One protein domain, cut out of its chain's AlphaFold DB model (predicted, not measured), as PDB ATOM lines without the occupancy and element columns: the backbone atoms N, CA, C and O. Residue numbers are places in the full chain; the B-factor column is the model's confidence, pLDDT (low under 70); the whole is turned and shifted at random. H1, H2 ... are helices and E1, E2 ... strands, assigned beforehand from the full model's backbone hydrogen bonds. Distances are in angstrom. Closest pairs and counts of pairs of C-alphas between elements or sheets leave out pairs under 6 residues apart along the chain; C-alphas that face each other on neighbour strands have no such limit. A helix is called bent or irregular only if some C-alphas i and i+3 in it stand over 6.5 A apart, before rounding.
ATOM      1  N   ALA A   8     -23.047  -7.651  16.818       58.19
ATOM      2  CA  ALA A   8     -24.084  -8.349  16.072       58.19
ATOM      3  C   ALA A   8     -24.041  -9.867  16.316       58.19
ATOM      4  O   ALA A   8     -23.464 -10.631  15.536       58.19
ATOM      5  N   TYR A   9     -24.687 -10.305  17.395       65.38
ATOM      6  CA  TYR A   9     -25.258 -11.649  17.466       65.38
ATOM      7  C   TYR A   9     -26.755 -11.560  17.155       65.38
ATOM      8  O   TYR A   9     -27.408 -10.565  17.466       65.38
ATOM      9  N   ARG A  10     -27.309 -12.589  16.513       74.31
ATOM     10  CA  ARG A  10     -28.758 -12.723  16.332       74.31
ATOM     11  C   ARG A  10     -29.235 -13.844  17.241       74.31
ATOM     12  O   ARG A  10     -28.820 -14.985  17.058       74.31
ATOM     13  N   LEU A  11     -30.078 -13.512  18.213       72.69
ATOM     14  CA  LEU A  11     -30.844 -14.491  18.978       72.69
ATOM     15  C   LEU A  11     -32.151 -14.767  18.237       72.69
ATOM     16  O   LEU A  11     -32.832 -13.842  17.798       72.69
ATOM     17  N   ASP A  12     -32.489 -16.038  18.090       77.56
ATOM     18  CA  ASP A  12     -33.830 -16.460  17.720       77.56
ATOM     19  C   ASP A  12     -34.613 -16.798  18.994       77.56
ATOM     20  O   ASP A  12     -34.359 -17.820  19.629       77.56
ATOM     21  N   ASP A  13     -35.548 -15.932  19.391       75.88
ATOM     22  CA  ASP A  13     -36.294 -16.073  20.653       75.88
ATOM     23  C   ASP A  13     -37.189 -17.322  20.691       75.88
ATOM     24  O   ASP A  13     -37.473 -17.856  21.762       75.88
ATOM     25  N   ALA A  14     -37.621 -17.818  19.528       78.69
ATOM     26  CA  ALA A  14     -38.477 -18.997  19.437       78.69
ATOM     27  C   ALA A  14     -37.705 -20.296  19.720       78.69
ATOM     28  O   ALA A  14     -38.243 -21.233  20.313       78.69
ATOM     29  N   THR A  15     -36.448 -20.366  19.281       72.81
ATOM     30  CA  THR A  15     -35.619 -21.575  19.375       72.81
ATOM     31  C   THR A  15     -34.489 -21.473  20.395       72.81
ATOM     32  O   THR A  15     -33.860 -22.491  20.690       72.81
ATOM     33  N   GLY A  16     -34.211 -20.277  20.919       72.81
ATOM     34  CA  GLY A  16     -33.062 -19.992  21.780       72.81
ATOM     35  C   GLY A  16     -31.712 -20.034  21.049       72.81
ATOM     36  O   GLY A  16     -30.666 -20.025  21.706       72.81
ATOM     37  N   GLN A  17     -31.718 -20.116  19.712       75.75
ATOM     38  CA  GLN A  17     -30.508 -20.249  18.902       75.75
ATOM     39  C   GLN A  17     -29.748 -18.930  18.815       75.75
ATOM     40  O   GLN A  17     -30.318 -17.877  18.531       75.75
ATOM     41  N   LEU A  18     -28.434 -19.013  19.001       76.62
ATOM     42  CA  LEU A  18     -27.515 -17.896  18.830       76.62
ATOM     43  C   LEU A  18     -26.786 -18.035  17.493       76.62
ATOM     44  O   LEU A  18     -26.186 -19.075  17.215       76.62
ATOM     45  N   PHE A  19     -26.820 -16.976  16.687       74.12
ATOM     46  CA  PHE A  19     -26.074 -16.856  15.438       74.12
ATOM     47  C   PHE A  19     -25.006 -15.776  15.583       74.12
ATOM     48  O   PHE A  19     -25.310 -14.637  15.945       74.12
ATOM     49  N   PHE A  20     -23.768 -16.123  15.247       68.88
ATOM     50  CA  PHE A  20     -22.627 -15.217  15.308       68.88
ATOM     51  C   PHE A  20     -22.172 -14.860  13.892       68.88
ATOM     52  O   PHE A  20     -22.015 -15.742  13.050       68.88
ATOM     53  N   ILE A  32     -23.588 -14.072  27.959       76.94
ATOM     54  CA  ILE A  32     -24.294 -15.325  27.706       76.94
ATOM     55  C   ILE A  32     -23.341 -16.421  27.255       76.94
ATOM     56  O   ILE A  32     -22.747 -16.362  26.176       76.94
ATOM     57  N   ASP A  33     -23.304 -17.475  28.061       85.56
ATOM     58  CA  ASP A  33     -22.664 -18.736  27.727       85.56
ATOM     59  C   ASP A  33     -23.377 -19.420  26.553       85.56
ATOM     60  O   ASP A  33     -24.610 -19.560  26.517       85.56
ATOM     61  N   LEU A  34     -22.580 -19.900  25.604       86.75
ATOM     62  CA  LEU A  34     -23.050 -20.724  24.500       86.75
ATOM     63  C   LEU A  34     -22.963 -22.188  24.913       86.75
ATOM     64  O   LEU A  34     -21.931 -22.633  25.394       86.75
ATOM     65  N   ALA A  35     -23.999 -22.969  24.655       88.69
ATOM     66  CA  ALA A  35     -23.965 -24.406  24.841       88.69
ATOM     67  C   ALA A  35     -24.314 -25.146  23.554       88.69
ATOM     68  O   ALA A  35     -25.083 -24.654  22.722       88.69
ATOM     69  N   LEU A  36     -23.746 -26.339  23.406       90.06
ATOM     70  CA  LEU A  36     -24.087 -27.301  22.364       90.06
ATOM     71  C   LEU A  36     -24.453 -28.623  23.032       90.06
ATOM     72  O   LEU A  36     -23.813 -29.025  24.000       90.06
ATOM     73  N   VAL A  37     -25.469 -29.299  22.502       90.69
ATOM     74  CA  VAL A  37     -25.916 -30.620  22.955       90.69
ATOM     75  C   VAL A  37     -25.962 -31.578  21.776       90.69
ATOM     76  O   VAL A  37     -26.492 -31.249  20.709       90.69
ATOM     77  N   TRP A  38     -25.404 -32.765  21.974       93.06
ATOM     78  CA  TRP A  38     -25.311 -33.818  20.970       93.06
ATOM     79  C   TRP A  38     -25.381 -35.194  21.632       93.06
ATOM     80  O   TRP A  38     -25.156 -35.313  22.833       93.06
ATOM     81  N   THR A  39     -25.691 -36.225  20.854       90.94
ATOM     82  CA  THR A  39     -25.516 -37.628  21.267       90.94
ATOM     83  C   THR A  39     -24.372 -38.253  20.491       90.94
ATOM     84  O   THR A  39     -23.934 -37.714  19.468       90.94
ATOM     85  N   THR A  40     -23.854 -39.366  20.992       87.56
ATOM     86  CA  THR A  40     -22.781 -40.120  20.348       87.56
ATOM     87  C   THR A  40     -23.231 -41.566  20.220       87.56
ATOM     88  O   THR A  40     -23.640 -42.156  21.213       87.56
ATOM     89  N   ASP A  41     -23.196 -42.108  19.005       85.44
ATOM     90  CA  ASP A  41     -23.525 -43.515  18.770       85.44
ATOM     91  C   ASP A  41     -22.354 -44.452  19.125       85.44
ATOM     92  O   ASP A  41     -21.262 -44.013  19.502       85.44
ATOM     93  N   GLU A  42     -22.585 -45.762  19.006       81.56
ATOM     94  CA  GLU A  42     -21.600 -46.811  19.316       81.56
ATOM     95  C   GLU A  42     -20.337 -46.736  18.435       81.56
ATOM     96  O   GLU A  42     -19.259 -47.158  18.853       81.56
ATOM     97  N   ASP A  43     -20.444 -46.131  17.250       82.31
ATOM     98  CA  ASP A  43     -19.347 -45.918  16.304       82.31
ATOM     99  C   ASP A  43     -18.619 -44.575  16.538       82.31
ATOM    100  O   ASP A  43     -17.745 -44.180  15.760       82.31
ATOM    101  N   ASN A  44     -18.934 -43.875  17.632       76.56
ATOM    102  CA  ASN A  44     -18.453 -42.535  17.973       76.56
ATOM    103  C   ASN A  44     -18.869 -41.427  16.987       76.56
ATOM    104  O   ASN A  44     -18.266 -40.346  16.969       76.56
ATOM    105  N   ASN A  45     -19.915 -41.636  16.188       85.50
ATOM    106  CA  ASN A  45     -20.490 -40.561  15.394       85.50
ATOM    107  C   ASN A  45     -21.329 -39.665  16.296       85.50
ATOM    108  O   ASN A  45     -22.250 -40.099  16.988       85.50
ATOM    109  N   ALA A  46     -21.019 -38.375  16.264       89.38
ATOM    110  CA  ALA A  46     -21.766 -37.391  17.018       89.38
ATOM    111  C   ALA A  46     -22.917 -36.808  16.190       89.38
ATOM    112  O   ALA A  46     -22.743 -36.440  15.027       89.38
ATOM    113  N   CYS A  47     -24.086 -36.670  16.807       90.25
ATOM    114  CA  CYS A  47     -25.241 -36.020  16.206       90.25
ATOM    115  C   CYS A  47     -25.622 -34.782  17.014       90.25
ATOM    116  O   CYS A  47     -26.098 -34.889  18.143       90.25
ATOM    117  N   LEU A  48     -25.400 -33.596  16.442       89.44
ATOM    118  CA  LEU A  48     -25.795 -32.335  17.062       89.44
ATOM    119  C   LEU A  48     -27.325 -32.217  17.120       89.44
ATOM    120  O   LEU A  48     -27.988 -32.198  16.084       89.44
ATOM    121  N   HIS A  49     -27.870 -32.038  18.323       87.00
ATOM    122  CA  HIS A  49     -29.306 -31.833  18.538       87.00
ATOM    123  C   HIS A  49     -29.675 -30.354  18.590       87.00
ATOM    124  O   HIS A  49     -30.609 -29.913  17.915       87.00
ATOM    125  N   LYS A  50     -28.970 -29.576  19.425       85.00
ATOM    126  CA  LYS A  50     -29.233 -28.144  19.644       85.00
ATOM    127  C   LYS A  50     -27.960 -27.376  19.992       85.00
ATOM    128  O   LYS A  50     -26.986 -27.932  20.487       85.00
ATOM    129  N   HIS A  51     -28.016 -26.067  19.776       87.12
ATOM    130  CA  HIS A  51     -27.028 -25.097  20.233       87.12
ATOM    131  C   HIS A  51     -27.732 -23.781  20.585       87.12
ATOM    132  O   HIS A  51     -28.812 -23.501  20.057       87.12
ATOM    133  N   GLY A  52     -27.139 -22.970  21.457       85.81
ATOM    134  CA  GLY A  52     -27.723 -21.690  21.857       85.81
ATOM    135  C   GLY A  52     -27.380 -21.311  23.287       85.81
ATOM    136  O   GLY A  52     -26.352 -21.727  23.811       85.81
ATOM    137  N   ARG A  53     -28.237 -20.516  23.928       86.62
ATOM    138  CA  ARG A  53     -28.024 -20.095  25.321       86.62
ATOM    139  C   ARG A  53     -27.919 -21.302  26.251       86.62
ATOM    140  O   ARG A  53     -28.795 -22.166  26.205       86.62
ATOM    141  N   LYS A  54     -26.925 -21.305  27.144       87.31
ATOM    142  CA  LYS A  54     -26.729 -22.353  28.160       87.31
ATOM    143  C   LYS A  54     -28.027 -22.782  28.840       87.31
ATOM    144  O   LYS A  54     -28.392 -23.946  28.746       87.31
ATOM    145  N   GLU A  55     -28.764 -21.840  29.423       84.75
ATOM    146  CA  GLU A  55     -29.989 -22.129  30.186       84.75
ATOM    147  C   GLU A  55     -31.038 -22.894  29.363       84.75
ATOM    148  O   GLU A  55     -31.690 -23.810  29.860       84.75
ATOM    149  N   PHE A  56     -31.195 -22.548  28.082       85.06
ATOM    150  CA  PHE A  56     -32.158 -23.210  27.202       85.06
ATOM    151  C   PHE A  56     -31.671 -24.599  26.788       85.06
ATOM    152  O   PHE A  56     -32.447 -25.556  26.733       85.06
ATOM    153  N   ILE A  57     -30.373 -24.723  26.511       88.06
ATOM    154  CA  ILE A  57     -29.765 -25.988  26.110       88.06
ATOM    155  C   ILE A  57     -29.726 -26.977  27.264       88.06
ATOM    156  O   ILE A  57     -30.050 -28.134  27.039       88.06
ATOM    157  N   GLU A  58     -29.431 -26.550  28.488       87.31
ATOM    158  CA  GLU A  58     -29.462 -27.416  29.670       87.31
ATOM    159  C   GLU A  58     -30.868 -27.977  29.915       87.31
ATOM    160  O   GLU A  58     -31.025 -29.183  30.116       87.31
ATOM    161  N   GLN A  59     -31.905 -27.141  29.789       85.94
ATOM    162  CA  GLN A  59     -33.298 -27.590  29.877       85.94
ATOM    163  C   GLN A  59     -33.638 -28.623  28.793       85.94
ATOM    164  O   GLN A  59     -34.277 -29.636  29.074       85.94
ATOM    165  N   LYS A  60     -33.209 -28.398  27.544       84.25
ATOM    166  CA  LYS A  60     -33.451 -29.348  26.448       84.25
ATOM    167  C   LYS A  60     -32.620 -30.620  26.584       84.25
ATOM    168  O   LYS A  60     -33.147 -31.696  26.328       84.25
ATOM    169  N   ALA A  61     -31.372 -30.522  27.025       87.94
ATOM    170  CA  ALA A  61     -30.502 -31.662  27.269       87.94
ATOM    171  C   ALA A  61     -31.084 -32.571  28.355       87.94
ATOM    172  O   ALA A  61     -31.086 -33.784  28.183       87.94
ATOM    173  N   ALA A  62     -31.654 -32.004  29.426       88.12
ATOM    174  CA  ALA A  62     -32.353 -32.778  30.450       88.12
ATOM    175  C   ALA A  62     -33.531 -33.583  29.877       88.12
ATOM    176  O   ALA A  62     -33.730 -34.725  30.275       88.12
ATOM    177  N   LEU A  63     -34.276 -33.025  28.914       87.31
ATOM    178  CA  LEU A  63     -35.360 -33.741  28.232       87.31
ATOM    179  C   LEU A  63     -34.852 -34.839  27.293       87.31
ATOM    180  O   LEU A  63     -35.486 -35.879  27.202       87.31
ATOM    181  N   ILE A  64     -33.739 -34.623  26.587       85.38
ATOM    182  CA  ILE A  64     -33.170 -35.645  25.691       85.38
ATOM    183  C   ILE A  64     -32.579 -36.796  26.517       85.38
ATOM    184  O   ILE A  64     -32.789 -37.955  26.176       85.38
ATOM    185  N   ARG A  65     -31.944 -36.496  27.661       90.00
ATOM    186  CA  ARG A  65     -31.377 -37.493  28.587       90.00
ATOM    187  C   ARG A  65     -32.385 -38.490  29.152       90.00
ATOM    188  O   ARG A  65     -31.979 -39.559  29.584       90.00
ATOM    189  N   THR A  66     -33.681 -38.170  29.167       90.12
ATOM    190  CA  THR A  66     -34.705 -39.147  29.584       90.12
ATOM    191  C   THR A  66     -34.955 -40.230  28.532       90.12
ATOM    192  O   THR A  66     -35.590 -41.235  28.843       90.12
ATOM    193  N   ILE A  67     -34.479 -40.016  27.302       88.81
ATOM    194  CA  ILE A  67     -34.632 -40.909  26.151       88.81
ATOM    195  C   ILE A  67     -33.284 -41.543  25.783       88.81
ATOM    196  O   ILE A  67     -33.250 -42.719  25.437       88.81
ATOM    197  N   ASP A  68     -32.197 -40.769  25.854       85.56
ATOM    198  CA  ASP A  68     -30.852 -41.163  25.428       85.56
ATOM    199  C   ASP A  68     -29.792 -40.638  26.414       85.56
ATOM    200  O   ASP A  68     -29.520 -39.432  26.495       85.56
ATOM    201  N   ASP A  69     -29.193 -41.551  27.178       87.12
ATOM    202  CA  ASP A  69     -28.191 -41.261  28.205       87.12
ATOM    203  C   ASP A  69     -26.810 -40.899  27.633       87.12
ATOM    204  O   ASP A  69     -26.008 -40.278  28.333       87.12
ATOM    205  N   SER A  70     -26.567 -41.146  26.341       87.75
ATOM    206  CA  SER A  70     -25.355 -40.713  25.629       87.75
ATOM    207  C   SER A  70     -25.307 -39.197  25.373       87.75
ATOM    208  O   SER A  70     -24.342 -38.676  24.807       87.75
ATOM    209  N   THR A  71     -26.349 -38.462  25.777       89.69
ATOM    210  CA  THR A  71     -26.470 -37.018  25.561       89.69
ATOM    211  C   THR A  71     -25.396 -36.228  26.311       89.69
ATOM    212  O   THR A  71     -25.450 -36.026  27.533       89.69
ATOM    213  N   LYS A  72     -24.477 -35.647  25.541       90.19
ATOM    214  CA  LYS A  72     -23.422 -34.750  26.006       90.19
ATOM    215  C   LYS A  72     -23.814 -33.290  25.839       90.19
ATOM    216  O   LYS A  72     -24.612 -32.916  24.979       90.19
ATOM    217  N   THR A  73     -23.265 -32.440  26.698       90.19
ATOM    218  CA  THR A  73     -23.443 -30.990  26.620       90.19
ATOM    219  C   THR A  73     -22.115 -30.325  26.912       90.19
ATOM    220  O   THR A  73     -21.509 -30.617  27.936       90.19
ATOM    221  N   VAL A  74     -21.706 -29.403  26.048       90.19
ATOM    222  CA  VAL A  74     -20.578 -28.512  26.319       90.19
ATOM    223  C   VAL A  74     -21.111 -27.111  26.535       90.19
ATOM    224  O   VAL A  74     -22.009 -26.668  25.817       90.19
ATOM    225  N   VAL A  75     -20.540 -26.422  27.516       89.62
ATOM    226  CA  VAL A  75     -20.770 -25.002  27.761       89.62
ATOM    227  C   VAL A  75     -19.472 -24.272  27.453       89.62
ATOM    228  O   VAL A  75     -18.416 -24.597  27.987       89.62
ATOM    229  N   ILE A  76     -19.566 -23.300  26.560       88.12
ATOM    230  CA  ILE A  76     -18.497 -22.411  26.142       88.12
ATOM    231  C   ILE A  76     -18.767 -21.066  26.828       88.12
ATOM    232  O   ILE A  76     -19.721 -20.375  26.445       88.12
ATOM    233  N   PRO A  77     -17.957 -20.701  27.836       85.31
ATOM    234  CA  PRO A  77     -18.150 -19.476  28.589       85.31
ATOM    235  C   PRO A  77     -18.040 -18.253  27.700       85.31
ATOM    236  O   PRO A  77     -17.215 -18.207  26.778       85.31
ATOM    237  N   TRP A  78     -18.800 -17.220  28.025       81.75
ATOM    238  CA  TRP A  78     -18.683 -15.946  27.335       81.75
ATOM    239  C   TRP A  78     -17.240 -15.408  27.282       81.75
ATOM    240  O   TRP A  78     -16.787 -14.914  26.245       81.75
ATOM    241  N   GLU A  79     -16.490 -15.538  28.378       78.88
ATOM    242  CA  GLU A  79     -15.102 -15.093  28.511       78.88
ATOM    243  C   GLU A  79     -14.172 -15.709  27.460       78.88
ATOM    244  O   GLU A  79     -13.265 -15.043  26.955       78.88
ATOM    245  N   ALA A  80     -14.430 -16.960  27.087       81.75
ATOM    246  CA  ALA A  80     -13.704 -17.643  26.032       81.75
ATOM    247  C   ALA A  80     -14.051 -17.085  24.646       81.75
ATOM    248  O   ALA A  80     -13.166 -16.837  23.824       81.75
ATOM    249  N   ILE A  81     -15.338 -16.834  24.393       80.88
ATOM    250  CA  ILE A  81     -15.828 -16.322  23.108       80.88
ATOM    251  C   ILE A  81     -15.325 -14.886  22.870       80.88
ATOM    252  O   ILE A  81     -14.978 -14.525  21.744       80.88
ATOM    253  N   ARG A  82     -15.208 -14.062  23.921       78.00
ATOM    254  CA  ARG A  82     -14.665 -12.690  23.824       78.00
ATOM    255  C   ARG A  82     -13.141 -12.621  23.712       78.00
ATOM    256  O   ARG A  82     -12.610 -11.525  23.503       78.00
ATOM    257  N   HIS A  83     -12.424 -13.731  23.888       77.81
ATOM    258  CA  HIS A  83     -10.968 -13.730  23.808       77.81
ATOM    259  C   HIS A  83     -10.520 -13.334  22.385       77.81
ATOM    260  O   HIS A  83     -11.004 -13.908  21.410       77.81
ATOM    261  N   PRO A  84      -9.580 -12.384  22.211       76.19
ATOM    262  CA  PRO A  84      -9.279 -11.806  20.896       76.19
ATOM    263  C   PRO A  84      -8.700 -12.804  19.883       76.19
ATOM    264  O   PRO A  84      -8.872 -12.613  18.682       76.19
ATOM    265  N   VAL A  85      -8.017 -13.851  20.359       80.44
ATOM    266  CA  VAL A  85      -7.395 -14.889  19.513       80.44
ATOM    267  C   VAL A  85      -8.234 -16.172  19.473       80.44
ATOM    268  O   VAL A  85      -8.669 -16.588  18.403       80.44
ATOM    269  N   ALA A  86      -8.503 -16.779  20.633       82.31
ATOM    270  CA  ALA A  86      -9.354 -17.961  20.752       82.31
ATOM    271  C   ALA A  86     -10.814 -17.753  20.309       82.31
ATOM    272  O   ALA A  86     -11.353 -18.611  19.622       82.31
ATOM    273  N   GLY A  87     -11.446 -16.620  20.625       82.50
ATOM    274  CA  GLY A  87     -12.855 -16.351  20.315       82.50
ATOM    275  C   GLY A  87     -13.224 -16.566  18.843       82.50
ATOM    276  O   GLY A  87     -14.116 -17.364  18.551       82.50
ATOM    277  N   PRO A  88     -12.511 -15.942  17.885       80.75
ATOM    278  CA  PRO A  88     -12.712 -16.198  16.460       80.75
ATOM    279  C   PRO A  88     -12.559 -17.673  16.058       80.75
ATOM    280  O   PRO A  88     -13.359 -18.163  15.263       80.75
ATOM    281  N   LYS A  89     -11.571 -18.388  16.620       85.69
ATOM    282  CA  LYS A  89     -11.354 -19.824  16.366       85.69
ATOM    283  C   LYS A  89     -12.526 -20.668  16.904       85.69
ATOM    284  O   LYS A  89     -12.979 -21.581  16.224       85.69
ATOM    285  N   ILE A  90     -13.048 -20.331  18.086       85.81
ATOM    286  CA  ILE A  90     -14.212 -20.985  18.709       85.81
ATOM    287  C   ILE A  90     -15.463 -20.798  17.854       85.81
ATOM    288  O   ILE A  90     -16.149 -21.768  17.547       85.81
ATOM    289  N   ILE A  91     -15.752 -19.559  17.450       82.94
ATOM    290  CA  ILE A  91     -16.924 -19.225  16.628       82.94
ATOM    291  C   ILE A  91     -16.886 -20.003  15.306       82.94
ATOM    292  O   ILE A  91     -17.899 -20.554  14.875       82.94
ATOM    293  N   ASP A  92     -15.716 -20.060  14.668       83.25
ATOM    294  CA  ASP A  92     -15.513 -20.813  13.431       83.25
ATOM    295  C   ASP A  92     -15.763 -22.316  13.632       83.25
ATOM    296  O   ASP A  92     -16.488 -22.938  12.854       83.25
ATOM    297  N   GLU A  93     -15.241 -22.905  14.711       86.75
ATOM    298  CA  GLU A  93     -15.456 -24.323  15.005       86.75
ATOM    299  C   GLU A  93     -16.924 -24.650  15.304       86.75
ATOM    300  O   GLU A  93     -17.454 -25.637  14.785       86.75
ATOM    301  N   VAL A  94     -17.612 -23.796  16.065       85.56
ATOM    302  CA  VAL A  94     -19.055 -23.922  16.313       85.56
ATOM    303  C   VAL A  94     -19.815 -23.910  14.990       85.56
ATOM    304  O   VAL A  94     -20.596 -24.824  14.737       85.56
ATOM    305  N   ASN A  95     -19.551 -22.943  14.106       82.75
ATOM    306  CA  ASN A  95     -20.215 -22.857  12.801       82.75
ATOM    307  C   ASN A  95     -19.990 -24.112  11.941       82.75
ATOM    308  O   ASN A  95     -20.908 -24.581  11.260       82.75
ATOM    309  N   LYS A  96     -18.792 -24.706  11.996       83.69
ATOM    310  CA  LYS A  96     -18.525 -25.984  11.323       83.69
ATOM    311  C   LYS A  96     -19.308 -27.140  11.944       83.69
ATOM    312  O   LYS A  96     -19.782 -27.990  11.195       83.69
ATOM    313  N   CYS A  97     -19.481 -27.173  13.267       85.50
ATOM    314  CA  CYS A  97     -20.326 -28.169  13.935       85.50
ATOM    315  C   CYS A  97     -21.796 -28.054  13.511       85.50
ATOM    316  O   CYS A  97     -22.451 -29.073  13.321       85.50
ATOM    317  N   LEU A  98     -22.295 -26.833  13.285       81.31
ATOM    318  CA  LEU A  98     -23.647 -26.615  12.749       81.31
ATOM    319  C   LEU A  98     -23.794 -27.111  11.306       81.31
ATOM    320  O   LEU A  98     -24.880 -27.510  10.893       81.31
ATOM    321  N   SER A  99     -22.705 -27.068  10.537       81.06
ATOM    322  CA  SER A  99     -22.701 -27.461   9.124       81.06
ATOM    323  C   SER A  99     -22.511 -28.969   8.926       81.06
ATOM    324  O   SER A  99     -22.924 -29.509   7.902       81.06
ATOM    325  N   ILE A 100     -21.852 -29.648   9.873       81.81
ATOM    326  CA  ILE A 100     -21.488 -31.069   9.795       81.81
ATOM    327  C   ILE A 100     -21.713 -31.712  11.169       81.81
ATOM    328  O   ILE A 100     -20.851 -31.606  12.044       81.81
ATOM    329  N   SER A 101     -22.827 -32.433  11.345       72.44
ATOM    330  CA  SER A 101     -23.223 -33.005  12.645       72.44
ATOM    331  C   SER A 101     -22.124 -33.841  13.311       72.44
ATOM    332  O   SER A 101     -21.858 -33.640  14.490       72.44
ATOM    333  N   GLY A 102     -21.401 -34.677  12.555       79.25
ATOM    334  CA  GLY A 102     -20.315 -35.526  13.078       79.25
ATOM    335  C   GLY A 102     -19.133 -34.770  13.695       79.25
ATOM    336  O   GLY A 102     -18.324 -35.357  14.412       79.25
ATOM    337  N   ARG A 103     -19.006 -33.464  13.439       86.44
ATOM    338  CA  ARG A 103     -17.886 -32.658  13.931       86.44
ATOM    339  C   ARG A 103     -18.007 -32.314  15.413       86.44
ATOM    340  O   ARG A 103     -16.980 -32.211  16.082       86.44
ATOM    341  N   VAL A 104     -19.231 -32.192  15.935       87.81
ATOM    342  CA  VAL A 104     -19.462 -31.779  17.331       87.81
ATOM    343  C   VAL A 104     -18.821 -32.738  18.340       87.81
ATOM    344  O   VAL A 104     -18.366 -32.299  19.385       87.81
ATOM    345  N   GLY A 105     -18.654 -34.019  17.996       86.25
ATOM    346  CA  GLY A 105     -17.989 -35.002  18.862       86.25
ATOM    347  C   GLY A 105     -16.520 -34.697  19.164       86.25
ATOM    348  O   GLY A 105     -15.954 -35.281  20.079       86.25
ATOM    349  N   LYS A 106     -15.894 -33.778  18.418       88.44
ATOM    350  CA  LYS A 106     -14.501 -33.350  18.622       88.44
ATOM    351  C   LYS A 106     -14.390 -31.979  19.291       88.44
ATOM    352  O   LYS A 106     -13.274 -31.504  19.497       88.44
ATOM    353  N   ILE A 107     -15.516 -31.333  19.608       89.31
ATOM    354  CA  ILE A 107     -15.514 -29.945  20.073       89.31
ATOM    355  C   ILE A 107     -14.830 -29.802  21.435       89.31
ATOM    356  O   ILE A 107     -14.055 -28.874  21.620       89.31
ATOM    357  N   GLU A 108     -15.026 -30.749  22.355       87.94
ATOM    358  CA  GLU A 108     -14.395 -30.722  23.682       87.94
ATOM    359  C   GLU A 108     -12.864 -30.762  23.573       87.94
ATOM    360  O   GLU A 108     -12.178 -29.925  24.154       87.94
ATOM    361  N   ALA A 109     -12.326 -31.657  22.737       87.19
ATOM    362  CA  ALA A 109     -10.887 -31.752  22.488       87.19
ATOM    363  C   ALA A 109     -10.320 -30.491  21.814       87.19
ATOM    364  O   ALA A 109      -9.230 -30.037  22.160       87.19
ATOM    365  N   PHE A 110     -11.060 -29.900  20.869       89.12
ATOM    366  CA  PHE A 110     -10.671 -28.635  20.239       89.12
ATOM    367  C   PHE A 110     -10.586 -27.497  21.264       89.12
ATOM    368  O   PHE A 110      -9.615 -26.741  21.275       89.12
ATOM    369  N   LEU A 111     -11.593 -27.383  22.130       87.88
ATOM    370  CA  LEU A 111     -11.666 -26.343  23.151       87.88
ATOM    371  C   LEU A 111     -10.569 -26.516  24.212       87.88
ATOM    372  O   LEU A 111      -9.953 -25.526  24.599       87.88
ATOM    373  N   GLN A 112     -10.267 -27.758  24.607       85.00
ATOM    374  CA  GLN A 112      -9.156 -28.088  25.505       85.00
ATOM    375  C   GLN A 112      -7.808 -27.638  24.925       85.00
ATOM    376  O   GLN A 112      -7.092 -26.870  25.563       85.00
ATOM    377  N   ALA A 113      -7.489 -28.047  23.693       86.25
ATOM    378  CA  ALA A 113      -6.229 -27.672  23.046       86.25
ATOM    379  C   ALA A 113      -6.088 -26.147  22.911       86.25
ATOM    380  O   ALA A 113      -5.006 -25.590  23.084       86.25
ATOM    381  N   LEU A 114      -7.197 -25.458  22.633       85.56
ATOM    382  CA  LEU A 114      -7.216 -24.007  22.507       85.56
ATOM    383  C   LEU A 114      -7.062 -23.286  23.855       85.56
ATOM    384  O   LEU A 114      -6.437 -22.225  23.911       85.56
ATOM    385  N   SER A 115      -7.632 -23.847  24.925       82.56
ATOM    386  CA  SER A 115      -7.445 -23.361  26.295       82.56
ATOM    387  C   SER A 115      -5.978 -23.463  26.711       82.56
ATOM    388  O   SER A 115      -5.443 -22.492  27.241       82.56
ATOM    389  N   GLU A 116      -5.314 -24.579  26.396       84.00
ATOM    390  CA  GLU A 116      -3.890 -24.802  26.679       84.00
ATOM    391  C   GLU A 116      -2.976 -23.885  25.851       84.00
ATOM    392  O   GLU A 116      -2.038 -23.304  26.390       84.00
ATOM    393  N   GLU A 117      -3.264 -23.698  24.555       84.75
ATOM    394  CA  GLU A 117      -2.484 -22.824  23.656       84.75
ATOM    395  C   GLU A 117      -2.487 -21.355  24.117       84.75
ATOM    396  O   GLU A 117      -1.519 -20.623  23.897       84.75
TER     397      GLU A 117
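AT A GLANCE: This is residues 8 to 20 and 32 to 117 of the 136 residues of an uncharacterized protein of marine sediment metagenome (UniProt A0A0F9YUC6). A small three-stranded sheet, E4, E3 and E5, makes the middle layer, with H1 packed on one face and the helical hairpin H3 and H4 on the other. A small separate hairpin, E1 and E2, sits by the end of E4, and the short H2 lies past the end of E5. The printed part has 99 residues with four named helices and five named strands, in the order E1 E2 E3 E4 H1 E5 H2 H3 H4. The sheet order is E4, E3, E5, antiparallel throughout, and the class is mixed, helices and strands. The whole is compact, with a radius of gyration of the C-alphas of 13.1 A and spans of 39 by 31 by 21 A.

HOW THE PARTS SIT: Start at inner strand E3, residues 34 to 40. It forms a hairpin with E4, residues 46 to 53, where N 35 and O 52 are 2.8 A apart, within hydrogen-bond range. Beside E3 also runs E5, residues 72 to 76, antiparallel at 158 degrees, with N 76 and O 34 2.7 A apart. Look next at H1, residues 54 to 65: it is on the sheet at a height of 8.2 A and runs along E3, at 3 degrees on the local plane; their closest C-alphas, Ala 35 and Lys 54, are 4.8 A apart. E4, H1 and E5 form a split strand-helix-strand unit, two strands running the same way with E3 between them; its crossover is right-handed. On the opposite face are H3, residues 86 to 99, and H4, residues 101 to 117, giving three layers, helices on both faces of a sheet. H3 and H4 touch at a shallow tilt of 9 degrees, opposite ways, with closest C-alphas Cys 97 and Val 104 5.0 A apart. H4's closest C-alpha pair with E4 is Gly 102 and Ala 46, 4.6 A. H2, residues 78 to 81, is not on the sheet, and touches H3 only at the corner, with Ile 81 and Gly 87 the closest C-alphas, 4.1 A apart. Turn to the hairpin of E1, residues 9 to 12, and E2, residues 17 to 20: N 19 and O 10 are 2.8 A apart; the closest C-alphas of E2 and E4, Gln 17 and Gly 52, are 4.3 A apart. Every O i to N i+4 pair is within hydrogen-bond range in H1 and H3, and 8 of 13 are in H4; H2 is too short for such a pair.

IN THESE COORDINATES: Find C-alpha 34 at (-23.050, -20.724, 24.500); E3 runs 19.8 A from there. E4 is 20.2 A long and bends by 56 degrees at residue 49. H1 is 15.8 A long, E5 13.3 A and H3 20.1 A. H4, 25.6 A long, ends at C-alpha 117, (-2.484, -22.824, 23.656); it has a kink of 41 degrees near residue 108 and is irregular, with C-alphas 105 and 108 7.4 A apart.

THE WHOLE: Look for the two C-alphas farthest apart at Ile 67 and Pro 84, 39.0 A. Residues 21 to 31 are not printed, and C-alphas 20 and 32 are 12.5 A apart across this cut. Of the links printed whole, H1 to E5 is short and the others are tight. Mean pLDDT of the printed part is 83.7; residues 8 to 9 and 20 are under 70.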